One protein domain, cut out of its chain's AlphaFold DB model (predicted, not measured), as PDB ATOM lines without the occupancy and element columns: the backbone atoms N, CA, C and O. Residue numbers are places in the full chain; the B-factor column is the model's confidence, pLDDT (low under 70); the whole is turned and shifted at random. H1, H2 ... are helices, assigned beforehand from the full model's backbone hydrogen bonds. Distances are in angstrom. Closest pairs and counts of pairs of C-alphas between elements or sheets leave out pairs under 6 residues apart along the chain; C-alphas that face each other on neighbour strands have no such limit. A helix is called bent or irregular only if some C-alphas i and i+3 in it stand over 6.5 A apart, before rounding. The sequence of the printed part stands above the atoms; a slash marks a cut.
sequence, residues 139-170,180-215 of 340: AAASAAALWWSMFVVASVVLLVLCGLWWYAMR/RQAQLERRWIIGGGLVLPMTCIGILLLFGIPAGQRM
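Overview. This is residues 139 to 170 and 180 to 215 of the 340 residues of the protein "Cytochrome c oxidase subunit II" of Pseudomonadaceae bacterium (UniProt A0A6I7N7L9). Two long helices, H1 then H2, run opposite ways as a narrow V, meeting near the start of H1 and the end of H2 and parting toward the cut. The printed part has 68 residues, is all helix with no named strand, and is a rod spanning 51 by 24 by 7 A. It is only just loose, close to extended, with a radius of gyration of the C-alphas of 16.3 A.

Along the chain. H1, residues 139 to 170, begins at C-alpha 139 (137.559, 159.508, 72.494) and is 46.5 A long. H2, residues 180 to 213, is 47.8 A long, ends at C-alpha 213 (137.474, 149.816, 72.593) and has a kink of 26 degrees near residue 207. H2 is neither bent nor irregular, but only just: C-alphas 193 and 196 are 6.5 A apart.

Arrangement. H1, with residues 142 to 146 alone, touches residues 208 to 211 of H2; the closest C-alphas, of Ser 142 and Ala 211, are 6.4 A apart. Their lines stand at a shallow tilt of 13 degrees, opposite ways. Every O i to N i+4 pair is within hydrogen-bond range in H1, and 27 of 30 in H2.

Size, cuts and confidence. Residues 171 to 179 are not printed; C-alphas 170 and 180 are 21.8 A apart across the cut. No printed residue is under pLDDT 70.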
ATOM      1  N   ALA A 139     136.489 160.273  71.859       92.31
ATOM      2  CA  ALA A 139     137.559 159.508  72.494       92.31
ATOM      3  C   ALA A 139     138.046 160.197  73.780       92.31
ATOM      4  O   ALA A 139     138.073 159.573  74.846       92.31
ATOM      5  N   ALA A 140     138.350 161.499  73.717       94.06
ATOM      6  CA  ALA A 140     138.711 162.286  74.897       94.06
ATOM      7  C   ALA A 140     137.580 162.338  75.939       94.06
ATOM      8  O   ALA A 140     137.850 162.216  77.132       94.06
ATOM      9  N   ALA A 141     136.314 162.436  75.520       93.31
ATOM     10  CA  ALA A 141     135.167 162.415  76.431       93.31
ATOM     11  C   ALA A 141     135.067 161.089  77.201       93.31
ATOM     12  O   ALA A 141     134.849 161.083  78.416       93.31
ATOM     13  N   SER A 142     135.303 159.964  76.519       91.25
ATOM     14  CA  SER A 142     135.363 158.640  77.152       91.25
ATOM     15  C   SER A 142     136.505 158.553  78.175       91.25
ATOM     16  O   SER A 142     136.309 158.039  79.279       91.25
ATOM     17  N   ALA A 143     137.681 159.100  77.847       90.75
ATOM     18  CA  ALA A 143     138.821 159.162  78.762       90.75
ATOM     19  C   ALA A 143     138.530 160.040  79.991       90.75
ATOM     20  O   ALA A 143     138.784 159.624  81.123       90.75
ATOM     21  N   ALA A 144     137.948 161.226  79.790       92.62
ATOM     22  CA  ALA A 144     137.597 162.148  80.865       92.62
ATOM     23  C   ALA A 144     136.556 161.542  81.820       92.62
ATOM     24  O   ALA A 144     136.702 161.643  83.039       92.62
ATOM     25  N   ALA A 145     135.537 160.854  81.295       90.81
ATOM     26  CA  ALA A 145     134.530 160.175  82.111       90.81
ATOM     27  C   ALA A 145     135.139 159.068  82.991       90.81
ATOM     28  O   ALA A 145     134.813 158.971  84.180       90.81
ATOM     29  N   LEU A 146     136.055 158.259  82.437       89.06
ATOM     30  CA  LEU A 146     136.814 157.268  83.208       89.06
ATOM     31  C   LEU A 146     137.646 157.937  84.303       89.06
ATOM     32  O   LEU A 146     137.598 157.507  85.457       89.06
ATOM     33  N   TRP A 147     138.366 159.006  83.958       92.06
ATOM     34  CA  TRP A 147     139.208 159.737  84.896       92.06
ATOM     35  C   TRP A 147     138.401 160.284  86.077       92.06
ATOM     36  O   TRP A 147     138.740 160.003  87.225       92.06
ATOM     37  N   TRP A 148     137.287 160.982  85.817       92.38
ATOM     38  CA  TRP A 148     136.422 161.527  86.871       92.38
ATOM     39  C   TRP A 148     135.825 160.427  87.750       92.38
ATOM     40  O   TRP A 148     135.791 160.560  88.975       92.38
ATOM     41  N   SER A 149     135.417 159.309  87.148       90.38
ATOM     42  CA  SER A 149     134.896 158.152  87.882       90.38
ATOM     43  C   SER A 149     135.952 157.562  88.822       90.38
ATOM     44  O   SER A 149     135.690 157.349  90.008       90.38
ATOM     45  N   MET A 150     137.174 157.351  88.321       90.38
ATOM     46  CA  MET A 150     138.297 156.855  89.120       90.38
ATOM     47  C   MET A 150     138.691 157.844  90.216       90.38
ATOM     48  O   MET A 150     138.944 157.425  91.345       90.38
ATOM     49  N   PHE A 151     138.697 159.144  89.919       94.31
ATOM     50  CA  PHE A 151     139.010 160.197  90.879       94.31
ATOM     51  C   PHE A 151     138.021 160.221  92.050       94.31
ATOM     52  O   PHE A 151     138.441 160.268  93.210       94.31
ATOM     53  N   VAL A 152     136.714 160.124  91.776       94.06
ATOM     54  CA  VAL A 152     135.676 160.057  92.817       94.06
ATOM     55  C   VAL A 152     135.859 158.812  93.684       94.06
ATOM     56  O   VAL A 152     135.900 158.922  94.909       94.06
ATOM     57  N   VAL A 153     136.028 157.634  93.073       91.69
ATOM     58  CA  VAL A 153     136.218 156.378  93.818       91.69
ATOM     59  C   VAL A 153     137.493 156.425  94.662       91.69
ATOM     60  O   VAL A 153     137.446 156.107  95.850       91.69
ATOM     61  N   ALA A 154     138.616 156.868  94.092       93.94
ATOM     62  CA  ALA A 154     139.884 157.004  94.805       93.94
ATOM     63  C   ALA A 154     139.770 157.980  95.983       93.94
ATOM     64  O   ALA A 154     140.266 157.689  97.069       93.94
ATOM     65  N   SER A 155     139.056 159.094  95.802       96.25
ATOM     66  CA  SER A 155     138.796 160.066  96.866       96.25
ATOM     67  C   SER A 155     137.960 159.461  97.996       96.25
ATOM     68  O   SER A 155     138.308 159.618  99.166       96.25
ATOM     69  N   VAL A 156     136.897 158.715  97.678       95.69
ATOM     70  CA  VAL A 156     136.080 158.011  98.682       95.69
ATOM     71  C   VAL A 156     136.915 156.980  99.441       95.69
ATOM     72  O   VAL A 156     136.891 156.962 100.672       95.69
ATOM     73  N   VAL A 157     137.689 156.153  98.732       93.38
ATOM     74  CA  VAL A 157     138.577 155.155  99.346       93.38
ATOM     75  C   VAL A 157     139.593 155.829 100.263       93.38
ATOM     76  O   VAL A 157     139.759 155.402 101.405       93.38
ATOM     77  N   LEU A 158     140.227 156.911  99.807       96.62
ATOM     78  CA  LEU A 158     141.174 157.683 100.605       96.62
ATOM     79  C   LEU A 158     140.522 158.220 101.885       96.62
ATOM     80  O   LEU A 158     141.081 158.054 102.966       96.62
ATOM     81  N   LEU A 159     139.330 158.813 101.793       97.25
ATOM     82  CA  LEU A 159     138.603 159.327 102.957       97.25
ATOM     83  C   LEU A 159     138.242 158.214 103.947       97.25
ATOM     84  O   LEU A 159     138.405 158.395 105.155       97.25
ATOM     85  N   VAL A 160     137.803 157.052 103.454       95.56
ATOM     86  CA  VAL A 160     137.510 155.880 104.290       95.56
ATOM     87  C   VAL A 160     138.775 155.376 104.978       95.56
ATOM     88  O   VAL A 160     138.751 155.154 106.186       95.56
ATOM     89  N   LEU A 161     139.891 155.234 104.259       95.12
ATOM     90  CA  LEU A 161     141.162 154.788 104.832       95.12
ATOM     91  C   LEU A 161     141.693 155.776 105.873       95.12
ATOM     92  O   LEU A 161     142.055 155.360 106.971       95.12
ATOM     93  N   CYS A 162     141.669 157.075 105.577       97.31
ATOM     94  CA  CYS A 162     142.025 158.124 106.530       97.31
ATOM     95  C   CYS A 162     141.124 158.081 107.773       97.31
ATOM     96  O   CYS A 162     141.620 158.185 108.895       97.31
ATOM     97  N   GLY A 163     139.816 157.878 107.594       96.69
ATOM     98  CA  GLY A 163     138.853 157.744 108.686       96.69
ATOM     99  C   GLY A 163     139.085 156.497 109.543       96.69
ATOM    100  O   GLY A 163     139.100 156.591 110.771       96.69
ATOM    101  N   LEU A 164     139.323 155.341 108.918       93.75
ATOM    102  CA  LEU A 164     139.655 154.087 109.599       93.75
ATOM    103  C   LEU A 164     140.979 154.193 110.348       93.75
ATOM    104  O   LEU A 164     141.065 153.742 111.487       93.75
ATOM    105  N   TRP A 165     141.988 154.812 109.741       95.81
ATOM    106  CA  TRP A 165     143.284 155.049 110.366       95.81
ATOM    107  C   TRP A 165     143.155 155.982 111.573       95.81
ATOM    108  O   TRP A 165     143.610 155.655 112.668       95.81
ATOM    109  N   TRP A 166     142.438 157.096 111.416       96.69
ATOM    110  CA  TRP A 166     142.130 158.019 112.505       96.69
ATOM    111  C   TRP A 166     141.375 157.344 113.654       96.69
ATOM    112  O   TRP A 166     141.735 157.501 114.823       96.69
ATOM    113  N   TYR A 167     140.351 156.551 113.333       95.19
ATOM    114  CA  TYR A 167     139.613 155.758 114.309       95.19
ATOM    115  C   TYR A 167     140.514 154.725 114.996       95.19
ATOM    116  O   TYR A 167     140.471 154.587 116.216       95.19
ATOM    117  N   ALA A 168     141.365 154.029 114.240       91.00
ATOM    118  CA  ALA A 168     142.278 153.022 114.763       91.00
ATOM    119  C   ALA A 168     143.317 153.607 115.725       91.00
ATOM    120  O   ALA A 168     143.647 152.950 116.707       91.00
ATOM    121  N   MET A 169     143.782 154.836 115.492       94.56
ATOM    122  CA  MET A 169     144.664 155.540 116.429       94.56
ATOM    123  C   MET A 169     143.946 156.004 117.698       94.56
ATOM    124  O   MET A 169     144.562 156.106 118.754       94.56
ATOM    125  N   ARG A 170     142.651 156.327 117.603       94.25
ATOM    126  CA  ARG A 170     141.867 156.838 118.738       94.25
ATOM    127  C   ARG A 170     141.221 155.748 119.582       94.25
ATOM    128  O   ARG A 170     140.894 155.999 120.739       94.25
ATOM    129  N   ARG A 180     139.675 134.216 118.688       87.69
ATOM    130  CA  ARG A 180     138.831 135.240 118.058       87.69
ATOM    131  C   ARG A 180     139.663 136.220 117.237       87.69
ATOM    132  O   ARG A 180     139.220 136.634 116.168       87.69
ATOM    133  N   GLN A 181     140.870 136.542 117.701       87.75
ATOM    134  CA  GLN A 181     141.824 137.360 116.960       87.75
ATOM    135  C   GLN A 181     142.230 136.686 115.640       87.75
ATOM    136  O   GLN A 181     142.034 137.280 114.582       87.75
ATOM    137  N   ALA A 182     142.638 135.412 115.672       88.94
ATOM    138  CA  ALA A 182     143.001 134.662 114.465       88.94
ATOM    139  C   ALA A 182     141.840 134.535 113.453       88.94
ATOM    140  O   ALA A 182     142.042 134.542 112.236       88.94
ATOM    141  N   GLN A 183     140.594 134.430 113.929       90.62
ATOM    142  CA  GLN A 183     139.414 134.436 113.057       90.62
ATOM    143  C   GLN A 183     139.187 135.794 112.382       90.62
ATOM    144  O   GLN A 183     138.837 135.825 111.201       90.62
ATOM    145  N   LEU A 184     139.359 136.900 113.112       87.62
ATOM    146  CA  LEU A 184     139.237 138.250 112.558       87.62
ATOM    147  C   LEU A 184     140.347 138.524 111.544       87.62
ATOM    148  O   LEU A 184     140.048 138.974 110.444       87.62
ATOM    149  N   GLU A 185     141.592 138.185 111.874       89.94
ATOM    150  CA  GLU A 185     142.741 138.309 110.970       89.94
ATOM    151  C   GLU A 185     142.502 137.535 109.671       89.94
ATOM    152  O   GLU A 185     142.581 138.111 108.588       89.94
ATOM    153  N   ARG A 186     142.077 136.265 109.757       93.62
ATOM    154  CA  ARG A 186     141.734 135.467 108.571       93.62
ATOM    155  C   ARG A 186     140.615 136.103 107.741       93.62
ATOM    156  O   ARG A 186     140.696 136.101 106.516       93.62
ATOM    157  N   ARG A 187     139.572 136.649 108.378       93.88
ATOM    158  CA  ARG A 187     138.474 137.335 107.671       93.88
ATOM    159  C   ARG A 187     138.945 138.601 106.960       93.88
ATOM    160  O   ARG A 187     138.499 138.838 105.845       93.88
ATOM    161  N   TRP A 188     139.840 139.382 107.562       92.56
ATOM    162  CA  TRP A 188     140.422 140.567 106.924       92.56
ATOM    163  C   TRP A 188     141.354 140.205 105.770       92.56
ATOM    164  O   TRP A 188     141.275 140.836 104.721       92.56
ATOM    165  N   ILE A 189     142.173 139.160 105.920       93.31
ATOM    166  CA  ILE A 189     143.050 138.671 104.847       93.31
ATOM    167  C   ILE A 189     142.218 138.181 103.659       93.31
ATOM    168  O   ILE A 189     142.455 138.599 102.532       93.31
ATOM    169  N   ILE A 190     141.209 137.340 103.896       95.44
ATOM    170  CA  ILE A 190     140.371 136.813 102.811       95.44
ATOM    171  C   ILE A 190     139.480 137.920 102.236       95.44
ATOM    172  O   ILE A 190     139.461 138.135 101.031       95.44
ATOM    173  N   GLY A 191     138.745 138.642 103.078       94.69
ATOM    174  CA  GLY A 191     137.794 139.657 102.629       94.69
ATOM    175  C   GLY A 191     138.482 140.880 102.027       94.69
ATOM    176  O   GLY A 191     138.236 141.227 100.877       94.69
ATOM    177  N   GLY A 192     139.357 141.525 102.798       90.25
ATOM    178  CA  GLY A 192     140.048 142.748 102.388       90.25
ATOM    179  C   GLY A 192     141.252 142.508 101.478       90.25
ATOM    180  O   GLY A 192     141.524 143.343 100.625       90.25
ATOM    181  N   GLY A 193     141.963 141.388 101.641       91.44
ATOM    182  CA  GLY A 193     143.173 141.084 100.869       91.44
ATOM    183  C   GLY A 193     142.941 140.279  99.588       91.44
ATOM    184  O   GLY A 193     143.720 140.427  98.653       91.44
ATOM    185  N   LEU A 194     141.886 139.458  99.512       95.06
ATOM    186  CA  LEU A 194     141.603 138.628  98.332       95.06
ATOM    187  C   LEU A 194     140.302 139.029  97.626       95.06
ATOM    188  O   LEU A 194     140.322 139.366  96.446       95.06
ATOM    189  N   VAL A 195     139.167 139.020  98.328       96.44
ATOM    190  CA  VAL A 195     137.846 139.234  97.708       96.44
ATOM    191  C   VAL A 195     137.687 140.665  97.197       96.44
ATOM    192  O   VAL A 195     137.253 140.859  96.060       96.44
ATOM    193  N   LEU A 196     138.043 141.661  98.015       93.00
ATOM    194  CA  LEU A 196     137.926 143.072  97.654       93.00
ATOM    195  C   LEU A 196     138.774 143.415  96.411       93.00
ATOM    196  O   LEU A 196     138.177 143.891  95.447       93.00
ATOM    197  N   PRO A 197     140.094 143.123  96.340       93.56
ATOM    198  CA  PRO A 197     140.882 143.415  95.142       93.56
ATOM    199  C   PRO A 197     140.381 142.677  93.901       93.56
ATOM    200  O   PRO A 197     140.273 143.290  92.845       93.56
ATOM    201  N   MET A 198     140.006 141.398  94.023       96.31
ATOM    202  CA  MET A 198     139.476 140.621  92.894       96.31
ATOM    203  C   MET A 198     138.175 141.216  92.353       96.31
ATOM    204  O   MET A 198     137.991 141.317  91.143       96.31
ATOM    205  N   THR A 199     137.290 141.662  93.245       95.12
ATOM    206  CA  THR A 199     136.030 142.307  92.861       95.12
ATOM    207  C   THR A 199     136.287 143.676  92.234       95.12
ATOM    208  O   THR A 199     135.712 143.986  91.194       95.12
ATOM    209  N   CYS A 200     137.191 144.479  92.805       92.06
ATOM    210  CA  CYS A 200     137.592 145.764  92.236       92.06
ATOM    211  C   CYS A 200     138.183 145.607  90.828       92.06
ATOM    212  O   CYS A 200     137.771 146.326  89.923       92.06
ATOM    213  N   ILE A 201     139.096 144.652  90.623       94.06
ATOM    214  CA  ILE A 201     139.680 144.360  89.305       94.06
ATOM    215  C   ILE A 201     138.597 143.888  88.331       94.06
ATOM    216  O   ILE A 201     138.548 144.375  87.205       94.06
ATOM    217  N   GLY A 202     137.699 142.996  88.757       95.31
ATOM    218  CA  GLY A 202     136.593 142.523  87.922       95.31
ATOM    219  C   GLY A 202     135.688 143.661  87.440       95.31
ATOM    220  O   GLY A 202     135.379 143.743  86.253       95.31
ATOM    221  N   ILE A 203     135.327 144.583  88.338       91.94
ATOM    222  CA  ILE A 203     134.549 145.784  88.001       91.94
ATOM    223  C   ILE A 203     135.341 146.686  87.045       91.94
ATOM    224  O   ILE A 203     134.805 147.107  86.022       91.94
ATOM    225  N   LEU A 204     136.616 146.961  87.335       90.06
ATOM    226  CA  LEU A 204     137.456 147.800  86.477       90.06
ATOM    227  C   LEU A 204     137.586 147.232  85.062       90.06
ATOM    228  O   LEU A 204     137.511 147.997  84.109       90.06
ATOM    229  N   LEU A 205     137.733 145.916  84.902       92.56
ATOM    230  CA  LEU A 205     137.799 145.282  83.583       92.56
ATOM    231  C   LEU A 205     136.458 145.340  82.846       92.56
ATOM    232  O   LEU A 205     136.437 145.638  81.653       92.56
ATOM    233  N   LEU A 206     135.347 145.114  83.558       91.31
ATOM    234  CA  LEU A 206     133.997 145.166  82.992       91.31
ATOM    235  C   LEU A 206     133.689 146.527  82.353       91.31
ATOM    236  O   LEU A 206     133.080 146.581  81.287       91.31
ATOM    237  N   PHE A 207     134.121 147.620  82.985       87.12
ATOM    238  CA  PHE A 207     133.916 148.977  82.468       87.12
ATOM    239  C   PHE A 207     135.070 149.474  81.586       87.12
ATOM    240  O   PHE A 207     134.840 150.202  80.620       87.12
ATOM    241  N   GLY A 208     136.305 149.079  81.895       87.00
ATOM    242  CA  GLY A 208     137.517 149.549  81.228       87.00
ATOM    243  C   GLY A 208     137.670 149.017  79.807       87.00
ATOM    244  O   GLY A 208     138.034 149.784  78.920       87.00
ATOM    245  N   ILE A 209     137.338 147.743  79.558       90.12
ATOM    246  CA  ILE A 209     137.462 147.150  78.214       90.12
ATOM    247  C   ILE A 209     136.546 147.861  77.200       90.12
ATOM    248  O   ILE A 209     137.068 148.350  76.196       90.12
ATOM    249  N   PRO A 210     135.225 148.017  77.442       88.25
ATOM    250  CA  PRO A 210     134.354 148.725  76.502       88.25
ATOM    251  C   PRO A 210     134.752 150.188  76.296       88.25
ATOM    252  O   PRO A 210     134.597 150.727  75.206       88.25
ATOM    253  N   ALA A 211     135.256 150.854  77.338       85.25
ATOM    254  CA  ALA A 211     135.713 152.232  77.225       85.25
ATOM    255  C   ALA A 211     136.996 152.350  76.384       85.25
ATOM    256  O   ALA A 211     137.082 153.250  75.553       85.25
ATOM    257  N   GLY A 212     137.942 151.417  76.531       85.94
ATOM    258  CA  GLY A 212     139.147 151.353  75.701       85.94
ATOM    259  C   GLY A 212     138.848 151.031  74.235       85.94
ATOM    260  O   GLY A 212     139.434 151.633  73.342       85.94
ATOM    261  N   GLN A 213     137.879 150.150  73.964       86.38
ATOM    262  CA  GLN A 213     137.474 149.816  72.593       86.38
ATOM    263  C   GLN A 213     136.936 151.019  71.810       86.38
ATOM    264  O   GLN A 213     137.170 151.110  70.610       86.38
ATOM    265  N   ARG A 214     136.272 151.974  72.478       80.94
ATOM    266  CA  ARG A 214     135.789 153.215  71.841       80.94
ATOM    267  C   ARG A 214     136.909 154.142  71.361       80.94
ATOM    268  O   ARG A 214     136.632 155.060  70.601       80.94
ATOM    269  N   MET A 215     138.143 153.931  71.817       81.12
ATOM    270  CA  MET A 215     139.313 154.728  71.428       81.12
ATOM    271  C   MET A 215     140.101 154.098  70.272       81.12
ATOM    272  O   MET A 215     141.035 154.713  69.769       81.12
TER     273      MET A 215